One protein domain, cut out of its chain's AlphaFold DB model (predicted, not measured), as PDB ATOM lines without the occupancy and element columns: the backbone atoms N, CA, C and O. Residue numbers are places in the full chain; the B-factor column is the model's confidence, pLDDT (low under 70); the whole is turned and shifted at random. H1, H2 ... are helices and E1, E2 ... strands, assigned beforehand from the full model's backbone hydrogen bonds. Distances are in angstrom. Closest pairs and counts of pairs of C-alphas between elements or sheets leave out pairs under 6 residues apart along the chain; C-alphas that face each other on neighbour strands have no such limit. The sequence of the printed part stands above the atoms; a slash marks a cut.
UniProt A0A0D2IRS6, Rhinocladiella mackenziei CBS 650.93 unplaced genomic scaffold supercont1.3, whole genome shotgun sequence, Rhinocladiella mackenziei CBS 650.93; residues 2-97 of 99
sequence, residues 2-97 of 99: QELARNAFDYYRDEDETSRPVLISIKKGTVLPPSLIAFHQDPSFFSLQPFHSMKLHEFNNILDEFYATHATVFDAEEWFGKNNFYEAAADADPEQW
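Overview. This is residues 2 to 97 of the 99 residues of an uncharacterized protein of Rhinocladiella mackenziei CBS 650.93 (UniProt A0A0D2IRS6). The domain is a loose, open curve of parts: helices H1 and H3 at one end, the strand pair E1 and E4 in the middle, then helix H2, which reaches from that pair to the hairpin E2 and E3 at the other end. The two small sheets are separate, and residues 83 to 97, with no named element, trail along the outside. The printed part has 96 residues, with three named helices and four named strands in the order H1, E1, E2, E3, H2, E4, H3; both two-stranded sheets are antiparallel, and the class is mixed, helices and strands. The whole is only just loose, close to compact, with a radius of gyration of the C-alphas of 15.2 A and spans of 41 by 39 by 23 A.

Along the chain. H1, residues 2 to 15, begins at C-alpha 2 (142.733, 112.117, 170.421) and is 20.1 A long from first to last C-alpha. E1, residues 22 to 26, measures 13.0 A. E2, residues 36 to 42, measures 18.3 A, and E3, residues 45 to 50, 16.4 A. H2, residues 56 to 70, begins at C-alpha 56 (166.118, 101.257, 154.558) and is 20.9 A long. E4, residues 71 to 75, measures 13.1 A. H3, residues 76 to 82, measures 10.0 A and ends at C-alpha 82 (132.348, 108.256, 164.719).

Arrangement. H1 and H3 are close but not clearly touching, with the closest C-alphas, those of Phe 9 and Ala 76, 7.5 A apart; they run opposite ways at a steep tilt of 45 degrees. E1 and E4 are antiparallel neighbours at 155 degrees between their directions, with N 23 and O 74 at 2.9 A and N 74 and O 23 at 2.8 A, within hydrogen-bond range. The closest C-alphas of E1 and H3, those of Val 22 and Ala 76, are 4.9 A apart. E2 and E3 form a hairpin, antiparallel at 152 degrees, with N 39 and O 47 within hydrogen-bond range at 2.8 A. The closest C-alphas of E3 and H2, those of Pro 50 and Phe 59, are 6.8 A apart; those of E1 and H2, Ile 26 and His 70, 6.1 A. Among the pairs that are apart are E1 and E3, H1 and H2, and H2 and H3. In H1, H2 and H3 every O i to N i+4 pair is within hydrogen-bond range.

Size, cuts and confidence. The two C-alphas farthest apart, those of Lys 55 and Tyr 86, are 43.2 A apart. The printed part has no cut. No link is long. The mean pLDDT of the printed part is 83.2, and residues 85 to 97 are under 70.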
ATOM      1  N   GLN A   2     143.565 111.843 171.608       74.12
ATOM      2  CA  GLN A   2     142.733 112.117 170.421       74.12
ATOM      3  C   GLN A   2     142.948 113.521 169.822       74.12
ATOM      4  O   GLN A   2     142.938 113.657 168.601       74.12
ATOM      5  N   GLU A   3     143.198 114.547 170.645       77.25
ATOM      6  CA  GLU A   3     143.520 115.902 170.154       77.25
ATOM      7  C   GLU A   3     144.818 115.931 169.350       77.25
ATOM      8  O   GLU A   3     144.866 116.548 168.293       77.25
ATOM      9  N   LEU A   4     145.853 115.213 169.798       78.88
ATOM     10  CA  LEU A   4     147.131 115.135 169.085       78.88
ATOM     11  C   LEU A   4     146.963 114.474 167.715       78.88
ATOM     12  O   LEU A   4     147.476 114.980 166.720       78.88
ATOM     13  N   ALA A   5     146.193 113.383 167.652       81.69
ATOM     14  CA  ALA A   5     145.871 112.721 166.392       81.69
ATOM     15  C   ALA A   5     145.066 113.635 165.453       81.69
ATOM     16  O   ALA A   5     145.313 113.643 164.249       81.69
ATOM     17  N   ARG A   6     144.129 114.425 165.995       83.38
ATOM     18  CA  ARG A   6     143.329 115.375 165.213       83.38
ATOM     19  C   ARG A   6     144.172 116.531 164.676       83.38
ATOM     20  O   ARG A   6     144.088 116.828 163.493       83.38
ATOM     21  N   ASN A   7     145.040 117.105 165.506       84.31
ATOM     22  CA  ASN A   7     145.963 118.158 165.089       84.31
ATOM     23  C   ASN A   7     146.907 117.676 163.978       84.31
ATOM     24  O   ASN A   7     147.152 118.408 163.024       84.31
ATOM     25  N   ALA A   8     147.411 116.440 164.075       83.94
ATOM     26  CA  ALA A   8     148.235 115.848 163.024       83.94
ATOM     27  C   ALA A   8     147.442 115.637 161.724       83.94
ATOM     28  O   ALA A   8     147.939 115.950 160.648       83.94
ATOM     29  N   PHE A   9     146.206 115.139 161.817       85.25
ATOM     30  CA  PHE A   9     145.323 114.984 160.660       85.25
ATOM     31  C   PHE A   9     145.074 116.316 159.945       85.25
ATOM     32  O   PHE A   9     145.245 116.390 158.729       85.25
ATOM     33  N   ASP A  10     144.714 117.360 160.696       86.06
ATOM     34  CA  ASP A  10     144.464 118.689 160.138       86.06
ATOM     35  C   ASP A  10     145.738 119.264 159.500       86.06
ATOM     36  O   ASP A  10     145.685 119.711 158.360       86.06
ATOM     37  N   TYR A  11     146.900 119.126 160.152       87.00
ATOM     38  CA  TYR A  11     148.190 119.539 159.588       87.00
ATOM     39  C   TYR A  11     148.490 118.869 158.237       87.00
ATOM     40  O   TYR A  11     148.818 119.548 157.267       87.00
ATOM     41  N   TYR A  12     148.359 117.540 158.146       83.88
ATOM     42  CA  TYR A  12     148.659 116.819 156.902       83.88
ATOM     43  C   TYR A  12     147.678 117.135 155.774       83.88
ATOM     44  O   TYR A  12     148.069 117.111 154.610       83.88
ATOM     45  N   ARG A  13     146.419 117.418 156.112       83.94
ATOM     46  CA  ARG A  13     145.396 117.812 155.143       83.94
ATOM     47  C   ARG A  13     145.579 119.252 154.658       83.94
ATOM     48  O   ARG A  13     145.312 119.519 153.493       83.94
ATOM     49  N   ASP A  14     146.042 120.151 155.524       86.75
ATOM     50  CA  ASP A  14     146.342 121.541 155.161       86.75
ATOM     51  C   ASP A  14     147.607 121.644 154.287       86.75
ATOM     52  O   ASP A  14     147.678 122.503 153.408       86.75
ATOM     53  N   GLU A  15     148.603 120.771 154.498       89.38
ATOM     54  CA  GLU A  15     149.792 120.702 153.632       89.38
ATOM     55  C   GLU A  15     149.492 120.088 152.256       89.38
ATOM     56  O   GLU A  15     150.035 120.539 151.245       89.38
ATOM     57  N   ASP A  16     148.634 119.066 152.206       86.06
ATOM     58  CA  ASP A  16     148.204 118.411 150.973       86.06
ATOM     59  C   ASP A  16     146.731 118.000 151.065       86.06
ATOM     60  O   ASP A  16     146.383 116.966 151.639       86.06
ATOM     61  N   GLU A  17     145.858 118.780 150.422       79.00
ATOM     62  CA  GLU A  17     144.412 118.524 150.385       79.00
ATOM     63  C   GLU A  17     144.051 117.182 149.721       79.00
ATOM     64  O   GLU A  17     142.936 116.683 149.888       79.00
ATOM     65  N   THR A  18     144.969 116.579 148.952       82.12
ATOM     66  CA  THR A  18     144.764 115.255 148.344       82.12
ATOM     67  C   THR A  18     145.173 114.100 149.256       82.12
ATOM     68  O   THR A  18     144.815 112.946 148.984       82.12
ATOM     69  N   SER A  19     145.876 114.401 150.350       81.19
ATOM     70  CA  SER A  19     146.304 113.424 151.337       81.19
ATOM     71  C   SER A  19     145.096 112.805 152.032       81.19
ATOM     72  O   SER A  19     144.135 113.479 152.409       81.19
ATOM     73  N   ARG A  20     145.154 111.487 152.228       83.81
ATOM     74  CA  ARG A  20     144.174 110.728 153.011       83.81
ATOM     75  C   ARG A  20     144.894 110.086 154.186       83.81
ATOM     76  O   ARG A  20     145.304 108.927 154.077       83.81
ATOM     77  N   PRO A  21     145.119 110.836 155.278       86.19
ATOM     78  CA  PRO A  21     145.790 110.289 156.439       86.19
ATOM     79  C   PRO A  21     144.998 109.105 156.994       86.19
ATOM     80  O   PRO A  21     143.767 109.100 157.001       86.19
ATOM     81  N   VAL A  22     145.718 108.105 157.489       89.06
ATOM     82  CA  VAL A  22     145.136 106.933 158.143       89.06
ATOM     83  C   VAL A  22     145.518 106.929 159.612       89.06
ATOM     84  O   VAL A  22     146.614 107.351 159.985       89.06
ATOM     85  N   LEU A  23     144.623 106.427 160.458       89.19
ATOM     86  CA  LEU A  23     144.930 106.176 161.859       89.19
ATOM     87  C   LEU A  23     145.359 104.726 162.019       89.19
ATOM     88  O   LEU A  23     144.641 103.803 161.638       89.19
ATOM     89  N   ILE A  24     146.528 104.527 162.613       89.12
ATOM     90  CA  ILE A  24     147.067 103.203 162.906       89.12
ATOM     91  C   ILE A  24     147.004 103.004 164.417       89.12
ATOM     92  O   ILE A  24     147.598 103.765 165.178       89.12
ATOM     93  N   SER A  25     146.279 101.978 164.858       89.75
ATOM     94  CA  SER A  25     146.197 101.602 166.270       89.75
ATOM     95  C   SER A  25     146.944 100.301 166.520       89.75
ATOM     96  O   SER A  25     146.691  99.296 165.856       89.75
ATOM     97  N   ILE A  26     147.830 100.314 167.515       89.81
ATOM     98  CA  ILE A  26     148.531  99.134 168.024       89.81
ATOM     99  C   ILE A  26     148.069  98.905 169.461       89.81
ATOM    100  O   ILE A  26     148.000  99.837 170.264       89.81
ATOM    101  N   LYS A  27     147.747  97.656 169.806       88.62
ATOM    102  CA  LYS A  27     147.284  97.323 171.158       88.62
ATOM    103  C   LYS A  27     148.402  97.521 172.181       88.62
ATOM    104  O   LYS A  27     149.544  97.116 171.953       88.62
ATOM    105  N   LYS A  28     148.059  98.069 173.351       83.94
ATOM    106  CA  LYS A  28     148.977  98.136 174.497       83.94
ATOM    107  C   LYS A  28     149.496  96.732 174.836       83.94
ATOM    108  O   LYS A  28     148.722  95.780 174.858       83.94
ATOM    109  N   GLY A  29     150.798  96.623 175.104       85.38
ATOM    110  CA  GLY A  29     151.463  95.346 175.388       85.38
ATOM    111  C   GLY A  29     151.858  94.540 174.146       85.38
ATOM    112  O   GLY A  29     152.318  93.410 174.290       85.38
ATOM    113  N   THR A  30     151.699  95.094 172.938       89.88
ATOM    114  CA  THR A  30     152.266  94.490 171.724       89.88
ATOM    115  C   THR A  30     153.785  94.429 171.850       89.88
ATOM    116  O   THR A  30     154.434  95.438 172.122       89.88
ATOM    117  N   VAL A  31     154.343  93.237 171.653       91.00
ATOM    118  CA  VAL A  31     155.788  93.014 171.692       91.00
ATOM    119  C   VAL A  31     156.398  93.543 170.401       91.00
ATOM    120  O   VAL A  31     155.982  93.150 169.312       91.00
ATOM    121  N   LEU A  32     157.385  94.430 170.522       90.62
ATOM    122  CA  LEU A  32     158.139  94.903 169.368       90.62
ATOM    123  C   LEU A  32     159.118  93.818 168.890       90.62
ATOM    124  O   LEU A  32     159.737  93.145 169.720       90.62
ATOM    125  N   PRO A  33     159.296  93.658 167.568       92.56
ATOM    126  CA  PRO A  33     160.391  92.876 167.015       92.56
ATOM    127  C   PRO A  33     161.742  93.321 167.601       92.56
ATOM    128  O   PRO A  33     161.943  94.521 167.781       92.56
ATOM    129  N   PRO A  34     162.711  92.412 167.827       91.88
ATOM    130  CA  PRO A  34     164.028  92.765 168.379       91.88
ATOM    131  C   PRO A  34     164.829  93.777 167.543       91.88
ATOM    132  O   PRO A  34     165.787  94.373 168.024       91.88
ATOM    133  N   SER A  35     164.461  93.936 166.272       92.12
ATOM    134  CA  SER A  35     165.029  94.906 165.335       92.12
ATOM    135  C   SER A  35     164.443  96.312 165.478       92.12
ATOM    136  O   SER A  35     164.974  97.239 164.866       92.12
ATOM    137  N   LEU A  36     163.371  96.491 166.255       93.19
ATOM    138  CA  LEU A  36     162.675  97.759 166.454       93.19
ATOM    139  C   LEU A  36     162.786  98.237 167.902       93.19
ATOM    140  O   LEU A  36     162.776  97.454 168.848       93.19
ATOM    141  N   ILE A  37     162.828  99.554 168.068       92.62
ATOM    142  CA  ILE A  37     162.750 100.227 169.359       92.62
ATOM    143  C   ILE A  37     161.759 101.386 169.273       92.62
ATOM    144  O   ILE A  37     161.771 102.153 168.313       92.62
ATOM    145  N   ALA A  38     160.892 101.517 170.276       90.19
ATOM    146  CA  ALA A  38     160.057 102.700 170.444       90.19
ATOM    147  C   ALA A  38     160.780 103.685 171.365       90.19
ATOM    148  O   ALA A  38     160.886 103.467 172.571       90.19
ATOM    149  N   PHE A  39     161.299 104.763 170.791       87.38
ATOM    150  CA  PHE A  39     161.938 105.831 171.541       87.38
ATOM    151  C   PHE A  39     160.882 106.828 172.026       87.38
ATOM    152  O   PHE A  39     160.187 107.443 171.217       87.38
ATOM    153  N   HIS A  40     160.756 106.977 173.343       85.31
ATOM    154  CA  HIS A  40     159.841 107.930 173.969       85.31
ATOM    155  C   HIS A  40     160.405 109.353 173.839       85.31
ATOM    156  O   HIS A  40     161.445 109.656 174.423       85.31
ATOM    157  N   GLN A  41     159.755 110.198 173.036       80.25
ATOM    158  CA  GLN A  41     160.185 111.582 172.791       80.25
ATOM    159  C   GLN A  41     159.479 112.562 173.727       80.25
ATOM    160  O   GLN A  41     160.130 113.404 174.334       80.25
ATOM    161  N   ASP A  42     158.170 112.394 173.882       77.00
ATOM    162  CA  ASP A  42     157.300 113.186 174.749       77.00
ATOM    163  C   ASP A  42     156.230 112.264 175.352       77.00
ATOM    164  O   ASP A  42     155.995 111.195 174.781       77.00
ATOM    165  N   PRO A  43     155.505 112.678 176.417       73.56
ATOM    166  CA  PRO A  43     154.499 111.871 177.134       73.56
ATOM    167  C   PRO A  43     153.335 111.318 176.302       73.56
ATOM    168  O   PRO A  43     152.357 110.842 176.854       73.56
ATOM    169  N   SER A  44     153.346 111.482 174.986       73.56
ATOM    170  CA  SER A  44     152.333 111.019 174.038       73.56
ATOM    171  C   SER A  44     152.915 110.750 172.647       73.56
ATOM    172  O   SER A  44     152.176 110.384 171.736       73.56
ATOM    173  N   PHE A  45     154.234 110.900 172.476       81.56
ATOM    174  CA  PHE A  45     154.919 110.739 171.200       81.56
ATOM    175  C   PHE A  45     156.048 109.727 171.326       81.56
ATOM    176  O   PHE A  45     157.005 109.891 172.087       81.56
ATOM    177  N   PHE A  46     155.934 108.685 170.515       84.94
ATOM    178  CA  PHE A  46     156.937 107.647 170.376       84.94
ATOM    179  C   PHE A  46     157.426 107.628 168.938       84.94
ATOM    180  O   PHE A  46     156.637 107.703 167.998       84.94
ATOM    181  N   SER A  47     158.732 107.483 168.769       87.31
ATOM    182  CA  SER A  47     159.348 107.259 167.472       87.31
ATOM    183  C   SER A  47     159.726 105.791 167.356       87.31
ATOM    184  O   SER A  47     160.530 105.292 168.143       87.31
ATOM    185  N   LEU A  48     159.139 105.093 166.385       90.38
ATOM    186  CA  LEU A  48     159.521 103.722 166.071       90.38
ATOM    187  C   LEU A  48     160.757 103.747 165.170       90.38
ATOM    188  O   LEU A  48     160.718 104.284 164.063       90.38
ATOM    189  N   GLN A  49     161.858 103.198 165.668       92.44
ATOM    190  CA  GLN A  49     163.175 103.284 165.047       92.44
ATOM    191  C   GLN A  49     163.823 101.904 164.931       92.44
ATOM    192  O   GLN A  49     163.463 100.984 165.673       92.44
ATOM    193  N   PRO A  50     164.796 101.738 164.024       93.56
ATOM    194  CA  PRO A  50     165.614 100.536 164.003       93.56
ATOM    195  C   PRO A  50     166.517 100.489 165.246       93.56
ATOM    196  O   PRO A  50     167.164 101.475 165.598       93.56
ATOM    197  N   PHE A  51     166.581  99.335 165.911       91.81
ATOM    198  CA  PHE A  51     167.410  99.137 167.107       91.81
ATOM    199  C   PHE A  51     168.912  99.084 166.785       91.81
ATOM    200  O   PHE A  51     169.757  99.466 167.593       91.81
ATOM    201  N   HIS A  52     169.258  98.624 165.585       91.19
ATOM    202  CA  HIS A  52     170.624  98.589 165.078       91.19
ATOM    203  C   HIS A  52     170.684  99.177 163.669       91.19
ATOM    204  O   HIS A  52     169.668  99.328 162.994       91.19
ATOM    205  N   SER A  53     171.893  99.483 163.192       93.12
ATOM    206  CA  SER A  53     172.069  99.924 161.807       93.12
ATOM    207  C   SER A  53     171.543  98.857 160.843       93.12
ATOM    208  O   SER A  53     171.874  97.675 160.976       93.12
ATOM    209  N   MET A  54     170.698  99.266 159.899       94.94
ATOM    210  CA  MET A  54     170.123  98.391 158.881       94.94
ATOM    211  C   MET A  54     169.793  99.172 157.614       94.94
ATOM    212  O   MET A  54     169.737 100.405 157.631       94.94
ATOM    213  N   LYS A  55     169.584  98.471 156.496       95.31
ATOM    214  CA  LYS A  55     169.224  99.133 155.240       95.31
ATOM    215  C   LYS A  55     167.764  99.571 155.277       95.31
ATOM    216  O   LYS A  55     166.911  98.879 155.824       95.31
ATOM    217  N   LEU A  56     167.468 100.684 154.604       94.06
ATOM    218  CA  LEU A  56     166.118 101.257 154.558       94.06
ATOM    219  C   LEU A  56     165.057 100.258 154.069       94.06
ATOM    220  O   LEU A  56     163.975 100.191 154.633       94.06
ATOM    221  N   HIS A  57     165.368  99.448 153.053       95.75
ATOM    222  CA  HIS A  57     164.417  98.450 152.554       95.75
ATOM    223  C   HIS A  57     164.137  97.335 153.572       95.75
ATOM    224  O   HIS A  57     163.014  96.858 153.655       95.75
ATOM    225  N   GLU A  58     165.137  96.930 154.360       94.75
ATOM    226  CA  GLU A  58     164.960  95.923 155.412       94.75
ATOM    227  C   GLU A  58     164.097  96.489 156.537       94.75
ATOM    228  O   GLU A  58     163.185  95.817 157.011       94.75
ATOM    229  N   PHE A  59     164.341  97.748 156.911       94.69
ATOM    230  CA  PHE A  59     163.532  98.455 157.896       94.69
ATOM    231  C   PHE A  59     162.067  98.567 157.458       94.69
ATOM    232  O   PHE A  59     161.177  98.207 158.223       94.69
ATOM    233  N   ASN A  60     161.817  98.985 156.214       95.31
ATOM    234  CA  ASN A  60     160.460  99.102 155.680       95.31
ATOM    235  C   ASN A  60     159.736  97.750 155.659       95.31
ATOM    236  O   ASN A  60     158.599  97.677 156.108       95.31
ATOM    237  N   ASN A  61     160.405  96.671 155.239       95.75
ATOM    238  CA  ASN A  61     159.802  95.334 155.238       95.75
ATOM    239  C   ASN A  61     159.385  94.882 156.648       95.75
ATOM    240  O   ASN A  61     158.330  94.278 156.818       95.75
ATOM    241  N   ILE A  62     160.203  95.183 157.662       94.75
ATOM    242  CA  ILE A  62     159.890  94.859 159.061       94.75
ATOM    243  C   ILE A  62     158.700  95.679 159.557       94.75
ATOM    244  O   ILE A  62     157.848  95.145 160.265       94.75
ATOM    245  N   LEU A  63     158.632  96.965 159.201       94.06
ATOM    246  CA  LEU A  63     157.488  97.809 159.538       94.06
ATOM    247  C   LEU A  63     156.208  97.298 158.873       94.06
ATOM    248  O   LEU A  63     155.190  97.189 159.551       94.06
ATOM    249  N   ASP A  64     156.266  96.936 157.592       94.25
ATOM    250  CA  ASP A  64     155.125  96.390 156.855       94.25
ATOM    251  C   ASP A  64     154.596  95.114 157.521       94.25
ATOM    252  O   ASP A  64     153.399  95.004 157.784       94.25
ATOM    253  N   GLU A  65     155.481  94.173 157.865       94.88
ATOM    254  CA  GLU A  65     155.105  92.938 158.564       94.88
ATOM    255  C   GLU A  65     154.523  93.224 159.957       94.88
ATOM    256  O   GLU A  65     153.493  92.657 160.344       94.88
ATOM    257  N   PHE A  66     155.147  94.137 160.702       94.12
ATOM    258  CA  PHE A  66     154.706  94.517 162.038       94.12
ATOM    259  C   PHE A  66     153.307  95.143 162.018       94.12
ATOM    260  O   PHE A  66     152.422  94.695 162.753       94.12
ATOM    261  N   TYR A  67     153.078  96.137 161.158       93.06
ATOM    262  CA  TYR A  67     151.777  96.790 161.044       93.06
ATOM    263  C   TYR A  67     150.718  95.843 160.472       93.06
ATOM    264  O   TYR A  67     149.603  95.822 160.987       93.06
ATOM    265  N   ALA A  68     151.052  95.000 159.489       92.88
ATOM    266  CA  ALA A  68     150.114  94.012 158.951       92.88
ATOM    267  C   ALA A  68     149.653  92.992 160.007       92.88
ATOM    268  O   ALA A  68     148.511  92.533 159.969       92.88
ATOM    269  N   THR A  69     150.528  92.645 160.953       92.88
ATOM    270  CA  THR A  69     150.244  91.624 161.971       92.88
ATOM    271  C   THR A  69     149.549  92.199 163.202       92.88
ATOM    272  O   THR A  69     148.671  91.558 163.782       92.88
ATOM    273  N   HIS A  70     149.951  93.395 163.637       92.19
ATOM    274  CA  HIS A  70     149.580  93.919 164.953       92.19
ATOM    275  C   HIS A  70     148.729  95.182 164.917       92.19
ATOM    276  O   HIS A  70     148.143  95.533 165.947       92.19
ATOM    277  N   ALA A  71     148.655  95.865 163.776       92.56
ATOM    278  CA  ALA A  71     147.938  97.118 163.690       92.56
ATOM    279  C   ALA A  71     146.530  96.955 163.126       92.56
ATOM    280  O   ALA A  71     146.234  96.101 162.295       92.56
ATOM    281  N   THR A  72     145.644  97.825 163.595       92.31
ATOM    282  CA  THR A  72     144.356  98.077 162.953       92.31
ATOM    283  C   THR A  72     144.429  99.440 162.290       92.31
ATOM    284  O   THR A  72     144.740 100.431 162.952       92.31
ATOM    285  N   VAL A  73     144.176  99.472 160.984       90.12
ATOM    286  CA  VAL A  73     144.184 100.697 160.183       90.12
ATOM    287  C   VAL A  73     142.752 101.193 160.045       90.12
ATOM    288  O   VAL A  73     141.855 100.426 159.696       90.12
ATOM    289  N   PHE A  74     142.550 102.474 160.317       89.19
ATOM    290  CA  PHE A  74     141.278 103.160 160.168       89.19
ATOM    291  C   PHE A  74     141.432 104.310 159.181       89.19
ATOM    292  O   PHE A  74     142.462 104.990 159.160       89.19
ATOM    293  N   ASP A  75     140.379 104.557 158.410       89.56
ATOM    294  CA  ASP A  75     140.227 105.839 157.736       89.56
ATOM    295  C   ASP A  75     140.081 106.932 158.803       89.56
ATOM    296  O   ASP A  75     139.243 106.819 159.705       89.56
ATOM    297  N   ALA A  76     140.952 107.942 158.761       86.38
ATOM    298  CA  ALA A  76     140.999 108.945 159.816       86.38
ATOM    299  C   ALA A  76     139.723 109.795 159.847       86.38
ATOM    300  O   ALA A  76     139.197 110.060 160.928       86.38
ATOM    301  N   GLU A  77     139.193 110.175 158.683       85.38
ATOM    302  CA  GLU A  77     137.992 111.006 158.577       85.38
ATOM    303  C   GLU A  77     136.763 110.260 159.115       85.38
ATOM    304  O   GLU A  77     136.035 110.782 159.966       85.38
ATOM    305  N   GLU A  78     136.578 109.002 158.707       86.81
ATOM    306  CA  GLU A  78     135.494 108.156 159.207       86.81
ATOM    307  C   GLU A  78     135.617 107.912 160.718       86.81
ATOM    308  O   GLU A  78     134.623 107.961 161.453       86.81
ATOM    309  N   TRP A  79     136.837 107.667 161.203       88.12
ATOM    310  CA  TRP A  79     137.082 107.409 162.617       88.12
ATOM    311  C   TRP A  79     136.785 108.642 163.474       88.12
ATOM    312  O   TRP A  79     136.091 108.514 164.484       88.12
ATOM    313  N   PHE A  80     137.235 109.835 163.064       83.44
ATOM    314  CA  PHE A  80     136.931 111.082 163.774       83.44
ATOM    315  C   PHE A  80     135.446 111.447 163.714       83.44
ATOM    316  O   PHE A  80     134.929 112.005 164.680       83.44
ATOM    317  N   GLY A  81     134.746 111.109 162.627       82.88
ATOM    318  CA  GLY A  81     133.298 111.301 162.527       82.88
ATOM    319  C   GLY A  81     132.495 110.417 163.490       82.88
ATOM    320  O   GLY A  81     131.426 110.819 163.945       82.88
ATOM    321  N   LYS A  82     133.007 109.223 163.819       83.38
ATOM    322  CA  LYS A  82     132.348 108.256 164.719       83.38
ATOM    323  C   LYS A  82     132.756 108.385 166.186       83.38
ATOM    324  O   LYS A  82     131.976 108.004 167.052       83.38
ATOM    325  N   ASN A  83     133.959 108.880 166.467       77.50
ATOM    326  CA  ASN A  83     134.502 108.988 167.820       77.50
ATOM    327  C   ASN A  83     134.558 110.463 168.221       77.50
ATOM    328  O   ASN A  83     135.534 111.158 167.935       77.50
ATOM    329  N   ASN A  84     133.506 110.959 168.877       71.31
ATOM    330  CA  ASN A  84     133.475 112.346 169.331       71.31
ATOM    331  C   ASN A  84     134.462 112.572 170.475       71.31
ATOM    332  O   ASN A  84     134.484 111.833 171.456       71.31
ATOM    333  N   PHE A  85     135.225 113.660 170.384       63.19
ATOM    334  CA  PHE A  85     136.222 114.018 171.393       63.19
ATOM    335  C   PHE A  85     135.628 114.189 172.803       63.19
ATOM    336  O   PHE A  85     136.258 113.825 173.787       63.19
ATOM    337  N   TYR A  86     134.389 114.676 172.913       61.38
ATOM    338  CA  TYR A  86     133.703 114.826 174.204       61.38
ATOM    339  C   TYR A  86     133.385 113.495 174.898       61.38
ATOM    340  O   TYR A  86     133.121 113.480 176.098       61.38
ATOM    341  N   GLU A  87     133.396 112.392 174.149       60.44
ATOM    342  CA  GLU A  87     133.190 111.035 174.656       60.44
ATOM    343  C   GLU A  87     134.521 110.291 174.841       60.44
ATOM    344  O   GLU A  87     134.538 109.143 175.290       60.44
ATOM    345  N   ALA A  88     135.646 110.936 174.514       60.94
ATOM    346  CA  ALA A  88     136.967 110.371 174.699       60.94
ATOM    347  C   ALA A  88     137.258 110.220 176.193       60.94
ATOM    348  O   ALA A  88     137.115 111.163 176.976       60.94
ATOM    349  N   ALA A  89     137.695 109.027 176.595       59.09
ATOM    350  CA  ALA A  89     138.209 108.826 177.939       59.09
ATOM    351  C   ALA A  89     139.388 109.782 178.179       59.09
ATOM    352  O   ALA A  89     140.237 109.947 177.301       59.09
ATOM    353  N   ALA A  90     139.434 110.399 179.363       58.12
ATOM    354  CA  ALA A  90     140.582 111.195 179.783       58.12
ATOM    355  C   ALA A  90     141.864 110.362 179.634       58.12
ATOM    356  O   ALA A  90     141.845 109.159 179.919       58.12
ATOM    357  N   ASP A  91     142.951 110.994 179.179       56.69
ATOM    358  CA  ASP A  91     144.246 110.327 179.058       56.69
ATOM    359  C   ASP A  91     144.586 109.698 180.416       56.69
ATOM    360  O   ASP A  91     144.710 110.387 181.430       56.69
ATOM    361  N   ALA A  92     144.621 108.364 180.451       51.53
ATOM    362  CA  ALA A  92     144.914 107.628 181.668       51.53
ATOM    363  C   ALA A  92     146.319 107.997 182.155       51.53
ATOM    364  O   ALA A  92     147.240 108.136 181.348       51.53
ATOM    365  N   ASP A  93     146.438 108.140 183.473       46.34
ATOM    366  CA  ASP A  93     147.621 108.612 184.183       46.34
ATOM    367  C   ASP A  93     148.937 108.009 183.632       46.34
ATOM    368  O   ASP A  93     149.025 106.781 183.463       46.34
ATOM    369  N   PRO A  94     149.962 108.834 183.340       50.81
ATOM    370  CA  PRO A  94     151.244 108.369 182.812       50.81
ATOM    371  C   PRO A  94     151.976 107.378 183.739       50.81
ATOM    372  O   PRO A  94     152.815 106.623 183.250       50.81
ATOM    373  N   GLU A  95     151.636 107.279 185.034       47.91
ATOM    374  CA  GLU A  95     152.157 106.223 185.924       47.91
ATOM    375  C   GLU A  95     151.701 104.802 185.532       47.91
ATOM    376  O   GLU A  95     152.251 103.812 186.013       47.91
ATOM    377  N   GLN A  96     150.718 104.659 184.634       45.06
ATOM    378  CA  GLN A  96     150.254 103.357 184.138       45.06
ATOM    379  C   GLN A  96     150.984 102.870 182.877       45.06
ATOM    380  O   GLN A  96     150.557 101.886 182.251       45.06
ATOM    381  N   TRP A  97     152.043 103.552 182.451       45.69
ATOM    382  CA  TRP A  97     152.840 103.161 181.292       45.69
ATOM    383  C   TRP A  97     153.978 102.251 181.769       45.69
ATOM    384  O   TRP A  97     154.868 102.726 182.470       45.69
TER     385      TRP A  97